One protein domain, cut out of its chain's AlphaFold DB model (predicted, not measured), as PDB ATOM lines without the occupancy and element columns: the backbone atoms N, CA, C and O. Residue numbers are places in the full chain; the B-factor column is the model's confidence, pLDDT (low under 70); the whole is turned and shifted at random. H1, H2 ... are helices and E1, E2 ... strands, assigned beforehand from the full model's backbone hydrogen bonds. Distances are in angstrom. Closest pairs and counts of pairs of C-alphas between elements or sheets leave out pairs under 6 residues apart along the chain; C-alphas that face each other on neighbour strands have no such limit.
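AT A GLANCE: This is residues 169 to 274 of the 301 residues of an uncharacterized protein of Pigmentiphaga aceris (UniProt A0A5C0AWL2). Short helix H2 sits in the middle, with long helix H1 slightly in contact on one side and short helices H4 and H3 on the other. A two-stranded antiparallel ribbon, E1 and E2, leads straight into H2. The printed part has 106 residues, with E1, H1, E2, H2, H3, H4 in chain order; it is mostly helix and compact, radius of gyration of the C-alphas 13.9 A, spans 41 by 38 by 23 A.

HOW THE PARTS SIT: E1, residues 172 to 175, and E2, 228 to 231, are antiparallel; N 173 and O 230, 2.8 A apart, are within hydrogen-bond range. H2, 232 to 242, only just touches residues 192 to 196 of H1, 186 to 211, with 3 pairs of C-alphas within 8 A, the closest Trp 196 and Trp 238, 7.3 A, at a steep tilt of 39 degrees. H2 touches H4, 261 to 268, closest C-alphas Phe 233 and Leu 268, 5.2 A, at a shallow tilt of 23 degrees, opposite ways. H4 touches H3, 247 to 256, closest C-alphas Val 253 and Val 261, 6.2 A. Every O i to N i+4 pair is within range in H2, H3 and H4, 20 of 22 in H1.

IN THESE COORDINATES: H1, 34.4 A long, has a kink of 35 degrees near residue 202. E1 begins at C-alpha 172 (188.426, 143.261, 183.100); H4 ends at C-alpha 268 (190.822, 150.784, 171.655).

THE WHOLE: The printed part has no cut; H1 to E2 is a long link. No printed residue is under 70 in pLDDT.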
ATOM      1  N   THR A 169     194.640 143.348 186.763       77.38
ATOM      2  CA  THR A 169     193.449 142.588 187.163       77.38
ATOM      3  C   THR A 169     192.184 143.425 187.273       77.38
ATOM      4  O   THR A 169     191.094 142.879 187.174       77.38
ATOM      5  N   ALA A 170     192.288 144.747 187.388       84.56
ATOM      6  CA  ALA A 170     191.127 145.626 187.332       84.56
ATOM      7  C   ALA A 170     190.734 145.988 185.888       84.56
ATOM      8  O   ALA A 170     189.720 146.645 185.680       84.56
ATOM      9  N   MET A 171     191.504 145.576 184.876       90.12
ATOM     10  CA  MET A 171     191.230 145.899 183.469       90.12
ATOM     11  C   MET A 171     190.101 145.071 182.841       90.12
ATOM     12  O   MET A 171     189.771 145.304 181.676       90.12
ATOM     13  N   ILE A 172     189.518 144.118 183.570       91.19
ATOM     14  CA  ILE A 172     188.426 143.261 183.100       91.19
ATOM     15  C   ILE A 172     187.108 143.729 183.722       91.19
ATOM     16  O   ILE A 172     187.025 143.942 184.926       91.19
ATOM     17  N   GLU A 173     186.093 143.892 182.881       88.75
ATOM     18  CA  GLU A 173     184.737 144.294 183.240       88.75
ATOM     19  C   GLU A 173     183.784 143.113 183.063       88.75
ATOM     20  O   GLU A 173     183.844 142.400 182.055       88.75
ATOM     21  N   PHE A 174     182.885 142.952 184.028       87.56
ATOM     22  CA  PHE A 174     181.770 142.017 183.960       87.56
ATOM     23  C   PHE A 174     180.588 142.671 183.240       87.56
ATOM     24  O   PHE A 174     180.165 143.767 183.612       87.56
ATOM     25  N   VAL A 175     180.053 142.021 182.206       85.31
ATOM     26  CA  VAL A 175     178.978 142.570 181.367       85.31
ATOM     27  C   VAL A 175     177.822 141.571 181.297       85.31
ATOM     28  O   VAL A 175     177.783 140.748 180.381       85.31
ATOM     29  N   PRO A 176     176.864 141.648 182.241       77.88
ATOM     30  CA  PRO A 176     175.691 140.771 182.249       77.88
ATOM     31  C   PRO A 176     174.638 141.178 181.212       77.88
ATOM     32  O   PRO A 176     173.796 140.391 180.795       77.88
ATOM     33  N   ALA A 177     174.672 142.440 180.787       78.38
ATOM     34  CA  ALA A 177     173.736 143.019 179.840       78.38
ATOM     35  C   ALA A 177     174.409 144.167 179.074       78.38
ATOM     36  O   ALA A 177     175.386 144.748 179.566       78.38
ATOM     37  N   PRO A 178     173.927 144.521 177.868       79.31
ATOM     38  CA  PRO A 178     174.451 145.676 177.166       79.31
ATOM     39  C   PRO A 178     174.295 146.949 177.999       79.31
ATOM     40  O   PRO A 178     173.226 147.258 178.515       79.31
ATOM     41  N   ALA A 179     175.362 147.746 178.052       82.44
ATOM     42  CA  ALA A 179     175.281 149.108 178.563       82.44
ATOM     43  C   ALA A 179     174.133 149.878 177.893       82.44
ATOM     44  O   ALA A 179     173.987 149.798 176.669       82.44
ATOM     45  N   TRP A 180     173.387 150.659 178.678       84.81
ATOM     46  CA  TRP A 180     172.302 151.522 178.209       84.81
ATOM     47  C   TRP A 180     171.172 150.775 177.494       84.81
ATOM     48  O   TRP A 180     170.475 151.361 176.671       84.81
ATOM     49  N   GLU A 181     170.956 149.493 177.803       77.31
ATOM     50  CA  GLU A 181     169.928 148.677 177.148       77.31
ATOM     51  C   GLU A 181     168.519 149.283 177.234       77.31
ATOM     52  O   GLU A 181     167.748 149.185 176.278       77.31
ATOM     53  N   TYR A 182     168.226 149.989 178.329       71.88
ATOM     54  CA  TYR A 182     166.950 150.665 178.578       71.88
ATOM     55  C   TYR A 182     166.808 152.017 177.865       71.88
ATOM     56  O   TYR A 182     165.743 152.633 177.910       71.88
ATOM     57  N   GLN A 183     167.862 152.503 177.207       73.12
ATOM     58  CA  GLN A 183     167.806 153.732 176.426       73.12
ATOM     59  C   GLN A 183     167.193 153.429 175.055       73.12
ATOM     60  O   GLN A 183     167.888 153.088 174.099       73.12
ATOM     61  N   GLY A 184     165.869 153.549 174.955       74.12
ATOM     62  CA  GLY A 184     165.125 153.339 173.712       74.12
ATOM     63  C   GLY A 184     164.539 151.931 173.580       74.12
ATOM     64  O   GLY A 184     163.958 151.403 174.524       74.12
ATOM     65  N   ASP A 185     164.618 151.353 172.380       82.56
ATOM     66  CA  ASP A 185     164.072 150.024 172.085       82.56
ATOM     67  C   ASP A 185     165.043 148.931 172.555       82.56
ATOM     68  O   ASP A 185     166.092 148.699 171.945       82.56
ATOM     69  N   LEU A 186     164.657 148.239 173.631       83.12
ATOM     70  CA  LEU A 186     165.419 147.154 174.247       83.12
ATOM     71  C   LEU A 186     165.795 146.053 173.246       83.12
ATOM     72  O   LEU A 186     166.932 145.568 173.248       83.12
ATOM     73  N   GLU A 187     164.876 145.655 172.363       85.44
ATOM     74  CA  GLU A 187     165.166 144.608 171.389       85.44
ATOM     75  C   GLU A 187     166.166 145.095 170.340       85.44
ATOM     76  O   GLU A 187     167.061 144.348 169.928       85.44
ATOM     77  N   ALA A 188     166.035 146.348 169.896       86.06
ATOM     78  CA  ALA A 188     166.973 146.945 168.954       86.06
ATOM     79  C   ALA A 188     168.381 147.048 169.555       86.06
ATOM     80  O   ALA A 188     169.345 146.629 168.906       86.06
ATOM     81  N   ASN A 189     168.488 147.508 170.802       83.50
ATOM     82  CA  ASN A 189     169.750 147.600 171.535       83.50
ATOM     83  C   ASN A 189     170.391 146.222 171.715       83.50
ATOM     84  O   ASN A 189     171.572 146.034 171.410       83.50
ATOM     85  N   THR A 190     169.595 145.221 172.093       86.19
ATOM     86  CA  THR A 190     170.042 143.827 172.216       86.19
ATOM     87  C   THR A 190     170.554 143.278 170.880       86.19
ATOM     88  O   THR A 190     171.624 142.665 170.813       86.19
ATOM     89  N   ARG A 191     169.841 143.524 169.770       89.25
ATOM     90  CA  ARG A 191     170.293 143.127 168.421       89.25
ATOM     91  C   ARG A 191     171.601 143.817 168.035       89.25
ATOM     92  O   ARG A 191     172.496 143.164 167.492       89.25
ATOM     93  N   GLN A 192     171.738 145.112 168.319       90.75
ATOM     94  CA  GLN A 192     172.951 145.876 168.023       90.75
ATOM     95  C   GLN A 192     174.144 145.380 168.843       90.75
ATOM     96  O   GLN A 192     175.238 145.232 168.286       90.75
ATOM     97  N   PHE A 193     173.928 145.061 170.121       90.75
ATOM     98  CA  PHE A 193     174.945 144.481 170.990       90.75
ATOM     99  C   PHE A 193     175.401 143.125 170.474       90.75
ATOM    100  O   PHE A 193     176.593 142.930 170.251       90.75
ATOM    101  N   ASN A 194     174.473 142.226 170.148       90.75
ATOM    102  CA  ASN A 194     174.802 140.921 169.575       90.75
ATOM    103  C   ASN A 194     175.565 141.038 168.247       90.75
ATOM    104  O   ASN A 194     176.538 140.316 168.010       90.75
ATOM    105  N   ALA A 195     175.183 141.983 167.384       93.06
ATOM    106  CA  ALA A 195     175.903 142.249 166.142       93.06
ATOM    107  C   ALA A 195     177.325 142.777 166.399       93.06
ATOM    108  O   ALA A 195     178.272 142.366 165.724       93.06
ATOM    109  N   TRP A 196     177.497 143.675 167.374       94.94
ATOM    110  CA  TRP A 196     178.812 144.155 167.798       94.94
ATOM    111  C   TRP A 196     179.658 143.031 168.401       94.94
ATOM    112  O   TRP A 196     180.789 142.828 167.957       94.94
ATOM    113  N   ARG A 197     179.089 142.243 169.314       93.00
ATOM    114  CA  ARG A 197     179.714 141.090 169.969       93.00
ATOM    115  C   ARG A 197     180.226 140.079 168.945       93.00
ATOM    116  O   ARG A 197     181.374 139.652 169.017       93.00
ATOM    117  N   ASN A 198     179.430 139.768 167.921       93.56
ATOM    118  CA  ASN A 198     179.844 138.875 166.836       93.56
ATOM    119  C   ASN A 198     181.017 139.431 166.015       93.56
ATOM    120  O   ASN A 198     181.934 138.679 165.688       93.56
ATOM    121  N   ARG A 199     181.045 140.741 165.727       94.88
ATOM    122  CA  ARG A 199     182.216 141.375 165.087       94.88
ATOM    123  C   ARG A 199     183.448 141.321 165.990       94.88
ATOM    124  O   ARG A 199     184.547 141.042 165.509       94.88
ATOM    125  N   MET A 200     183.261 141.536 167.292       96.00
ATOM    126  CA  MET A 200     184.346 141.492 168.270       96.00
ATOM    127  C   MET A 200     184.981 140.114 168.404       96.00
ATOM    128  O   MET A 200     186.165 140.069 168.691       96.00
ATOM    129  N   ARG A 201     184.294 139.004 168.101       95.38
ATOM    130  CA  ARG A 201     184.923 137.663 168.096       95.38
ATOM    131  C   ARG A 201     186.176 137.601 167.223       95.38
ATOM    132  O   ARG A 201     187.195 137.064 167.638       95.38
ATOM    133  N   THR A 202     186.114 138.189 166.028       96.50
ATOM    134  CA  THR A 202     187.262 138.194 165.104       96.50
ATOM    135  C   THR A 202     188.368 139.132 165.587       96.50
ATOM    136  O   THR A 202     189.547 138.817 165.460       96.50
ATOM    137  N   ILE A 203     188.000 140.290 166.137       97.38
ATOM    138  CA  ILE A 203     188.961 141.281 166.640       97.38
ATOM    139  C   ILE A 203     189.657 140.763 167.902       97.38
ATOM    140  O   ILE A 203     190.879 140.814 167.976       97.38
ATOM    141  N   ALA A 204     188.902 140.200 168.843       97.06
ATOM    142  CA  ALA A 204     189.411 139.609 170.073       97.06
ATOM    143  C   ALA A 204     190.389 138.467 169.783       97.06
ATOM    144  O   ALA A 204     191.470 138.463 170.355       97.06
ATOM    145  N   ALA A 205     190.079 137.578 168.830       97.31
ATOM    146  CA  ALA A 205     190.995 136.508 168.430       97.31
ATOM    147  C   ALA A 205     192.323 137.042 167.851       97.31
ATOM    148  O   ALA A 205     193.388 136.487 168.109       97.31
ATOM    149  N   ARG A 206     192.282 138.141 167.081       97.38
ATOM    150  CA  ARG A 206     193.500 138.790 166.559       97.38
ATOM    151  C   ARG A 206     194.308 139.470 167.659       97.38
ATOM    152  O   ARG A 206     195.532 139.389 167.644       97.38
ATOM    153  N   LEU A 207     193.630 140.144 168.587       97.56
ATOM    154  CA  LEU A 207     194.272 140.756 169.748       97.56
ATOM    155  C   LEU A 207     194.930 139.683 170.612       97.56
ATOM    156  O   LEU A 207     196.105 139.808 170.914       97.56
ATOM    157  N   GLU A 208     194.232 138.589 170.907       96.81
ATOM    158  CA  GLU A 208     194.776 137.454 171.654       96.81
ATOM    159  C   GLU A 208     196.010 136.858 170.976       96.81
ATOM    160  O   GLU A 208     197.034 136.666 171.625       96.81
ATOM    161  N   GLN A 209     195.974 136.661 169.656       97.06
ATOM    162  CA  GLN A 209     197.143 136.198 168.909       97.06
ATOM    163  C   GLN A 209     198.347 137.148 169.046       97.06
ATOM    164  O   GLN A 209     199.488 136.691 169.083       97.06
ATOM    165  N   SER A 210     198.106 138.460 169.097       96.56
ATOM    166  CA  SER A 210     199.162 139.471 169.208       96.56
ATOM    167  C   SER A 210     199.658 139.678 170.640       96.56
ATOM    168  O   SER A 210     200.820 140.029 170.825       96.56
ATOM    169  N   LEU A 211     198.777 139.540 171.629       95.25
ATOM    170  CA  LEU A 211     199.034 139.871 173.033       95.25
ATOM    171  C   LEU A 211     199.413 138.636 173.857       95.25
ATOM    172  O   LEU A 211     200.003 138.774 174.924       95.25
ATOM    173  N   GLY A 212     199.087 137.436 173.370       94.75
ATOM    174  CA  GLY A 212     199.262 136.175 174.092       94.75
ATOM    175  C   GLY A 212     198.243 135.947 175.214       94.75
ATOM    176  O   GLY A 212     198.388 134.984 175.960       94.75
ATOM    177  N   GLU A 213     197.234 136.811 175.340       94.56
ATOM    178  CA  GLU A 213     196.195 136.758 176.370       94.56
ATOM    179  C   GLU A 213     194.842 137.179 175.785       94.56
ATOM    180  O   GLU A 213     194.763 138.081 174.943       94.56
ATOM    181  N   ALA A 214     193.762 136.539 176.236       94.25
ATOM    182  CA  ALA A 214     192.424 136.823 175.744       94.25
ATOM    183  C   ALA A 214     191.945 138.202 176.221       94.25
ATOM    184  O   ALA A 214     191.992 138.517 177.400       94.25
ATOM    185  N   VAL A 215     191.393 139.025 175.329       94.69
ATOM    186  CA  VAL A 215     190.792 140.332 175.695       94.69
ATOM    187  C   VAL A 215     189.282 140.259 175.931       94.69
ATOM    188  O   VAL A 215     188.668 141.234 176.364       94.69
ATOM    189  N   TYR A 216     188.667 139.117 175.618       93.94
ATOM    190  CA  TYR A 216     187.232 138.895 175.741       93.94
ATOM    191  C   TYR A 216     186.959 137.411 176.017       93.94
ATOM    192  O   TYR A 216     187.251 136.556 175.180       93.94
ATOM    193  N   ARG A 217     186.330 137.104 177.154       92.00
ATOM    194  CA  ARG A 217     185.644 135.832 177.391       92.00
ATOM    195  C   ARG A 217     184.167 135.968 177.033       92.00
ATOM    196  O   ARG A 217     183.425 136.706 177.669       92.00
ATOM    197  N   PHE A 218     183.757 135.240 176.003       90.56
ATOM    198  CA  PHE A 218     182.373 135.220 175.553       90.56
ATOM    199  C   PHE A 218     181.553 134.224 176.384       90.56
ATOM    200  O   PHE A 218     181.837 133.026 176.326       90.56
ATOM    201  N   ALA A 219     180.510 134.712 177.052       87.25
ATOM    202  CA  ALA A 219     179.422 133.948 177.648       87.25
ATOM    203  C   ALA A 219     178.966 132.798 176.748       87.25
ATOM    204  O   ALA A 219     178.701 132.993 175.545       87.25
ATOM    205  N   LYS A 220     178.848 131.610 177.344       83.38
ATOM    206  CA  LYS A 220     178.254 130.418 176.748       83.38
ATOM    207  C   LYS A 220     176.733 130.557 176.785       83.38
ATOM    208  O   LYS A 220     176.148 130.444 177.854       83.38
ATOM    209  N   PRO A 221     176.055 130.640 175.625       75.06
ATOM    210  CA  PRO A 221     174.599 130.817 175.578       75.06
ATOM    211  C   PRO A 221     173.777 129.674 176.196       75.06
ATOM    212  O   PRO A 221     172.561 129.765 176.252       75.06
ATOM    213  N   SER A 222     174.421 128.565 176.561       77.75
ATOM    214  CA  SER A 222     173.787 127.397 177.186       77.75
ATOM    215  C   SER A 222     173.855 127.419 178.715       77.75
ATOM    216  O   SER A 222     173.366 126.485 179.345       77.75
ATOM    217  N   ILE A 223     174.498 128.428 179.305       79.31
ATOM    218  CA  ILE A 223     174.679 128.558 180.747       79.31
ATOM    219  C   ILE A 223     174.109 129.912 181.158       79.31
ATOM    220  O   ILE A 223     174.734 130.937 180.927       79.31
ATOM    221  N   ASP A 224     172.951 129.903 181.816       71.75
ATOM    222  CA  ASP A 224     172.212 131.118 182.213       71.75
ATOM    223  C   ASP A 224     172.949 132.003 183.237       71.75
ATOM    224  O   ASP A 224     172.479 133.076 183.591       71.75
ATOM    225  N   THR A 225     174.082 131.528 183.752       73.75
ATOM    226  CA  THR A 225     174.933 132.227 184.727       73.75
ATOM    227  C   THR A 225     176.306 132.587 184.161       73.75
ATOM    228  O   THR A 225     177.128 133.129 184.885       73.75
ATOM    229  N   ASP A 226     176.601 132.254 182.900       79.88
ATOM    230  CA  ASP A 226     177.875 132.611 182.274       79.88
ATOM    231  C   ASP A 226     177.686 133.905 181.492       79.88
ATOM    232  O   ASP A 226     177.024 133.910 180.458       79.88
ATOM    233  N   ASP A 227     178.289 134.978 181.985       83.81
ATOM    234  CA  ASP A 227     178.224 136.308 181.386       83.81
ATOM    235  C   ASP A 227     179.566 136.714 180.756       83.81
ATOM    236  O   ASP A 227     180.617 136.086 180.946       83.81
ATOM    237  N   ASP A 228     179.520 137.756 179.924       88.38
ATOM    238  CA  ASP A 228     180.696 138.238 179.213       88.38
ATOM    239  C   ASP A 228     181.681 138.887 180.199       88.38
ATOM    240  O   ASP A 228     181.321 139.758 180.988       88.38
ATOM    241  N   ASN A 229     182.955 138.501 180.103       90.94
ATOM    242  CA  ASN A 229     184.052 139.229 180.737       90.94
ATOM    243  C   ASN A 229     184.899 139.869 179.645       90.94
ATOM    244  O   ASN A 229     185.337 139.202 178.702       90.94
ATOM    245  N   VAL A 230     185.127 141.171 179.746       92.06
ATOM    246  CA  VAL A 230     185.674 141.951 178.640       92.06
ATOM    247  C   VAL A 230     186.705 142.949 179.133       92.06
ATOM    248  O   VAL A 230     186.520 143.618 180.141       92.06
ATOM    249  N   HIS A 231     187.810 143.087 178.408       94.38
ATOM    250  CA  HIS A 231     188.782 144.129 178.707       94.38
ATOM    251  C   HIS A 231     188.131 145.520 178.566       94.38
ATOM    252  O   HIS A 231     187.453 145.778 177.565       94.38
ATOM    253  N   ARG A 232     188.379 146.443 179.510       93.50
ATOM    254  CA  ARG A 232     187.784 147.800 179.569       93.50
ATOM    255  C   ARG A 232     187.734 148.500 178.217       93.50
ATOM    256  O   ARG A 232     186.721 149.087 177.854       93.50
ATOM    257  N   PHE A 233     188.808 148.412 177.434       96.12
ATOM    258  CA  PHE A 233     188.871 149.037 176.109       96.12
ATOM    259  C   PHE A 233     187.804 148.544 175.130       96.12
ATOM    260  O   PHE A 233     187.267 149.344 174.365       96.12
ATOM    261  N   LEU A 234     187.457 147.259 175.158       95.88
ATOM    262  CA  LEU A 234     186.402 146.734 174.301       95.88
ATOM    263  C   LEU A 234     185.020 147.183 174.791       95.88
ATOM    264  O   LEU A 234     184.176 147.511 173.958       95.88
ATOM    265  N   LEU A 235     184.799 147.314 176.103       94.19
ATOM    266  CA  LEU A 235     183.570 147.930 176.611       94.19
ATOM    267  C   LEU A 235     183.475 149.404 176.185       94.19
ATOM    268  O   LEU A 235     182.466 149.811 175.619       94.19
ATOM    269  N   LEU A 236     184.546 150.193 176.313       96.69
ATOM    270  CA  LEU A 236     184.580 151.569 175.793       96.69
ATOM    271  C   LEU A 236     184.318 151.620 174.279       96.69
ATOM    272  O   LEU A 236     183.610 152.511 173.800       96.69
ATOM    273  N   HIS A 237     184.828 150.649 173.515       97.38
ATOM    274  CA  HIS A 237     184.540 150.540 172.087       97.38
ATOM    275  C   HIS A 237     183.045 150.284 171.845       97.38
ATOM    276  O   HIS A 237     182.483 150.840 170.892       97.38
ATOM    277  N   TRP A 238     182.391 149.443 172.653       95.06
ATOM    278  CA  TRP A 238     180.939 149.251 172.590       95.06
ATOM    279  C   TRP A 238     180.202 150.573 172.803       95.06
ATOM    280  O   TRP A 238     179.424 150.965 171.936       95.06
ATOM    281  N   LEU A 239     180.526 151.308 173.870       94.75
ATOM    282  CA  LEU A 239     179.894 152.595 174.184       94.75
ATOM    283  C   LEU A 239     180.037 153.597 173.028       94.75
ATOM    284  O   LEU A 239     179.052 154.187 172.586       94.75
ATOM    285  N   CYS A 240     181.241 153.699 172.455       96.19
ATOM    286  CA  CYS A 240     181.519 154.529 171.278       96.19
ATOM    287  C   CYS A 240     180.768 154.073 170.012       96.19
ATOM    288  O   CYS A 240     180.620 154.843 169.068       96.19
ATOM    289  N   SER A 241     180.360 152.805 169.935       94.25
ATOM    290  CA  SER A 241     179.628 152.251 168.789       94.25
ATOM    291  C   SER A 241     178.116 152.375 168.940       94.25
ATOM    292  O   SER A 241     177.424 152.452 167.927       94.25
ATOM    293  N   LEU A 242     177.616 152.341 170.175       91.50
ATOM    294  CA  LEU A 242     176.194 152.389 170.480       91.50
ATOM    295  C   LEU A 242     175.662 153.827 170.415       91.50
ATOM    296  O   LEU A 242     174.760 154.105 169.633       91.50
ATOM    297  N   LEU A 243     176.252 154.739 171.194       92.81
ATOM    298  CA  LEU A 243     175.816 156.137 171.306       92.81
ATOM    299  C   LEU A 243     177.027 157.083 171.197       92.81
ATOM    300  O   LEU A 243     177.423 157.694 172.188       92.81
ATOM    301  N   PRO A 244     177.638 157.224 170.002       95.19
ATOM    302  CA  PRO A 244     178.847 158.033 169.798       95.19
ATOM    303  C   PRO A 244     178.694 159.517 170.168       95.19
ATOM    304  O   PRO A 244     179.682 160.201 170.420       95.19
ATOM    305  N   GLN A 245     177.463 160.025 170.165       95.31
ATOM    306  CA  GLN A 245     177.116 161.407 170.481       95.31
ATOM    307  C   GLN A 245     176.878 161.661 171.973       95.31
ATOM    308  O   GLN A 245     176.674 162.818 172.349       95.31
ATOM    309  N   SER A 246     176.856 160.614 172.810       95.75
ATOM    310  CA  SER A 246     176.623 160.787 174.242       95.75
ATOM    311  C   SER A 246     177.707 161.653 174.864       95.75
ATOM    312  O   SER A 246     178.862 161.677 174.428       95.75
ATOM    313  N   ASP A 247     177.336 162.377 175.906       96.44
ATOM    314  CA  ASP A 247     178.274 163.214 176.636       96.44
ATOM    315  C   ASP A 247     179.442 162.399 177.217       96.44
ATOM    316  O   ASP A 247     180.572 162.886 177.234       96.44
ATOM    317  N   TYR A 248     179.196 161.155 177.659       96.69
ATOM    318  CA  TYR A 248     180.258 160.262 178.127       96.69
ATOM    319  C   TYR A 248     181.254 159.938 177.012       96.69
ATOM    320  O   TYR A 248     182.457 160.071 177.217       96.69
ATOM    321  N   VAL A 249     180.795 159.598 175.803       97.31
ATOM    322  CA  VAL A 249     181.711 159.325 174.683       97.31
ATOM    323  C   VAL A 249     182.476 160.580 174.261       97.31
ATOM    324  O   VAL A 249     183.677 160.495 174.004       97.31
ATOM    325  N   ARG A 250     181.827 161.750 174.243       97.19
ATOM    326  CA  ARG A 250     182.508 163.028 173.973       97.19
ATOM    327  C   ARG A 250     183.615 163.302 174.990       97.19
ATOM    328  O   ARG A 250     184.733 163.609 174.591       97.19
ATOM    329  N   PHE A 251     183.343 163.069 176.274       96.88
ATOM    330  CA  PHE A 251     184.349 163.161 177.330       96.88
ATOM    331  C   PHE A 251     185.545 162.220 177.092       96.88
ATOM    332  O   PHE A 251     186.686 162.651 177.229       96.88
ATOM    333  N   LEU A 252     185.320 160.967 176.672       96.75
ATOM    334  CA  LEU A 252     186.413 160.030 176.358       96.75
ATOM    335  C   LEU A 252     187.260 160.487 175.158       96.75
ATOM    336  O   LEU A 252     188.481 160.311 175.148       96.75
ATOM    337  N   VAL A 253     186.622 161.055 174.129       97.19
ATOM    338  CA  VAL A 253     187.310 161.617 172.956       97.19
ATOM    339  C   VAL A 253     188.212 162.773 173.381       97.19
ATOM    340  O   VAL A 253     189.401 162.752 173.058       97.19
ATOM    341  N   ASP A 254     187.684 163.707 174.171       95.38
ATOM    342  CA  ASP A 254     188.441 164.851 174.683       95.38
ATOM    343  C   ASP A 254     189.606 164.394 175.579       95.38
ATOM    344  O   ASP A 254     190.747 164.813 175.382       95.38
ATOM    345  N   ALA A 255     189.348 163.469 176.511       94.56
ATOM    346  CA  ALA A 255     190.340 162.948 177.452       94.56
ATOM    347  C   ALA A 255     191.490 162.181 176.779       94.56
ATOM    348  O   ALA A 255     192.636 162.258 177.219       94.56
ATOM    349  N   SER A 256     191.196 161.438 175.711       95.25
ATOM    350  CA  SER A 256     192.205 160.676 174.957       95.25
ATOM    351  C   SER A 256     192.986 161.522 173.942       95.25
ATOM    352  O   SER A 256     193.964 161.038 173.360       95.25
ATOM    353  N   GLY A 257     192.550 162.765 173.696       95.56
ATOM    354  CA  GLY A 257     193.070 163.616 172.626       95.56
ATOM    355  C   GLY A 257     192.692 163.124 171.224       95.56
ATOM    356  O   GLY A 257     193.404 163.396 170.253       95.56
ATOM    357  N   ALA A 258     191.608 162.354 171.099       96.81
ATOM    358  CA  ALA A 258     191.162 161.833 169.818       96.81
ATOM    359  C   ALA A 258     190.529 162.913 168.948       96.81
ATOM    360  O   ALA A 258     189.675 163.670 169.383       96.81
ATOM    361  N   ALA A 259     190.891 162.928 167.662       95.94
ATOM    362  CA  ALA A 259     190.262 163.833 166.703       95.94
ATOM    363  C   ALA A 259     188.793 163.462 166.427       95.94
ATOM    364  O   ALA A 259     187.988 164.324 166.092       95.94
ATOM    365  N   THR A 260     188.450 162.171 166.515       97.56
ATOM    366  CA  THR A 260     187.095 161.658 166.276       97.56
ATOM    367  C   THR A 260     186.816 160.409 167.111       97.56
ATOM    368  O   THR A 260     187.737 159.684 167.494       97.56
ATOM    369  N   VAL A 261     185.530 160.095 167.300       98.06
ATOM    370  CA  VAL A 261     185.084 158.838 167.928       98.06
ATOM    371  C   VAL A 261     185.650 157.613 167.197       98.06
ATOM    372  O   VAL A 261     186.077 156.653 167.832       98.06
ATOM    373  N   ASP A 262     185.732 157.642 165.864       98.06
ATOM    374  CA  ASP A 262     186.314 156.534 165.100       98.06
ATOM    375  C   ASP A 262     187.830 156.403 165.285       98.06
ATOM    376  O   ASP A 262     188.355 155.290 165.233       98.06
ATOM    377  N   ALA A 263     188.550 157.507 165.513       97.94
ATOM    378  CA  ALA A 263     189.964 157.446 165.871       97.94
ATOM    379  C   ALA A 263     190.154 156.771 167.236       97.94
ATOM    380  O   ALA A 263     190.993 155.876 167.349       97.94
ATOM    381  N   LEU A 264     189.326 157.129 168.224       98.31
ATOM    382  CA  LEU A 264     189.320 156.482 169.535       98.31
ATOM    383  C   LEU A 264     188.989 154.985 169.421       98.31
ATOM    384  O   LEU A 264     189.743 154.150 169.913       98.31
ATOM    385  N   LYS A 265     187.923 154.619 168.695       98.19
ATOM    386  CA  LYS A 265     187.549 153.210 168.467       98.19
ATOM    387  C   LYS A 265     188.684 152.393 167.861       98.19
ATOM    388  O   LYS A 265     188.903 151.269 168.299       98.19
ATOM    389  N   ARG A 266     189.414 152.942 166.881       97.88
ATOM    390  CA  ARG A 266     190.574 152.260 166.287       97.88
ATOM    391  C   ARG A 266     191.680 152.011 167.311       97.88
ATOM    392  O   ARG A 266     192.199 150.905 167.339       97.88
ATOM    393  N   ALA A 267     192.000 152.985 168.163       97.62
ATOM    394  CA  ALA A 267     193.018 152.790 169.198       97.62
ATOM    395  C   ALA A 267     192.604 151.786 170.274       97.62
ATOM    396  O   ALA A 267     193.442 151.015 170.728       97.62
ATOM    397  N   LEU A 268     191.324 151.735 170.652       97.56
ATOM    398  CA  LEU A 268     190.822 150.784 171.655       97.56
ATOM    399  C   LEU A 268     190.996 149.309 171.241       97.56
ATOM    400  O   LEU A 268     190.998 148.421 172.094       97.56
ATOM    401  N   ILE A 269     191.161 149.036 169.944       97.31
ATOM    402  CA  ILE A 269     191.399 147.691 169.393       97.31
ATOM    403  C   ILE A 269     192.784 147.544 168.745       97.31
ATOM    404  O   ILE A 269     193.026 146.566 168.043       97.31
ATOM    405  N   ASP A 270     193.676 148.511 168.947       96.69
ATOM    406  CA  ASP A 270     195.067 148.430 168.505       96.69
ATOM    407  C   ASP A 270     195.880 147.670 169.567       96.69
ATOM    408  O   ASP A 270     195.890 148.113 170.719       96.69
ATOM    409  N   PRO A 271     196.573 146.562 169.232       95.25
ATOM    410  CA  PRO A 271     197.425 145.847 170.182       95.25
ATOM    411  C   PRO A 271     198.442 146.749 170.896       95.25
ATOM    412  O   PRO A 271     198.729 146.525 172.070       95.25
ATOM    413  N   ALA A 272     198.946 147.802 170.240       94.31
ATOM    414  CA  ALA A 272     199.908 148.730 170.839       94.31
ATOM    415  C   ALA A 272     199.328 149.534 172.018       94.31
ATOM    416  O   ALA A 272     200.080 150.015 172.866       94.31
ATOM    417  N   SER A 273     198.001 149.662 172.105       94.38
ATOM    418  CA  SER A 273     197.324 150.309 173.233       94.38
ATOM    419  C   SER A 273     197.355 149.461 174.509       94.38
ATOM    420  O   SER A 273     197.195 150.001 175.602       94.38
ATOM    421  N   TYR A 274     197.585 148.150 174.398       92.50
ATOM    422  CA  TYR A 274     197.619 147.197 175.511       92.50
ATOM    423  C   TYR A 274     199.042 147.108 176.083       92.50
ATOM    424  O   TYR A 274     199.670 146.054 176.106       92.50
TER     425      TYR A 274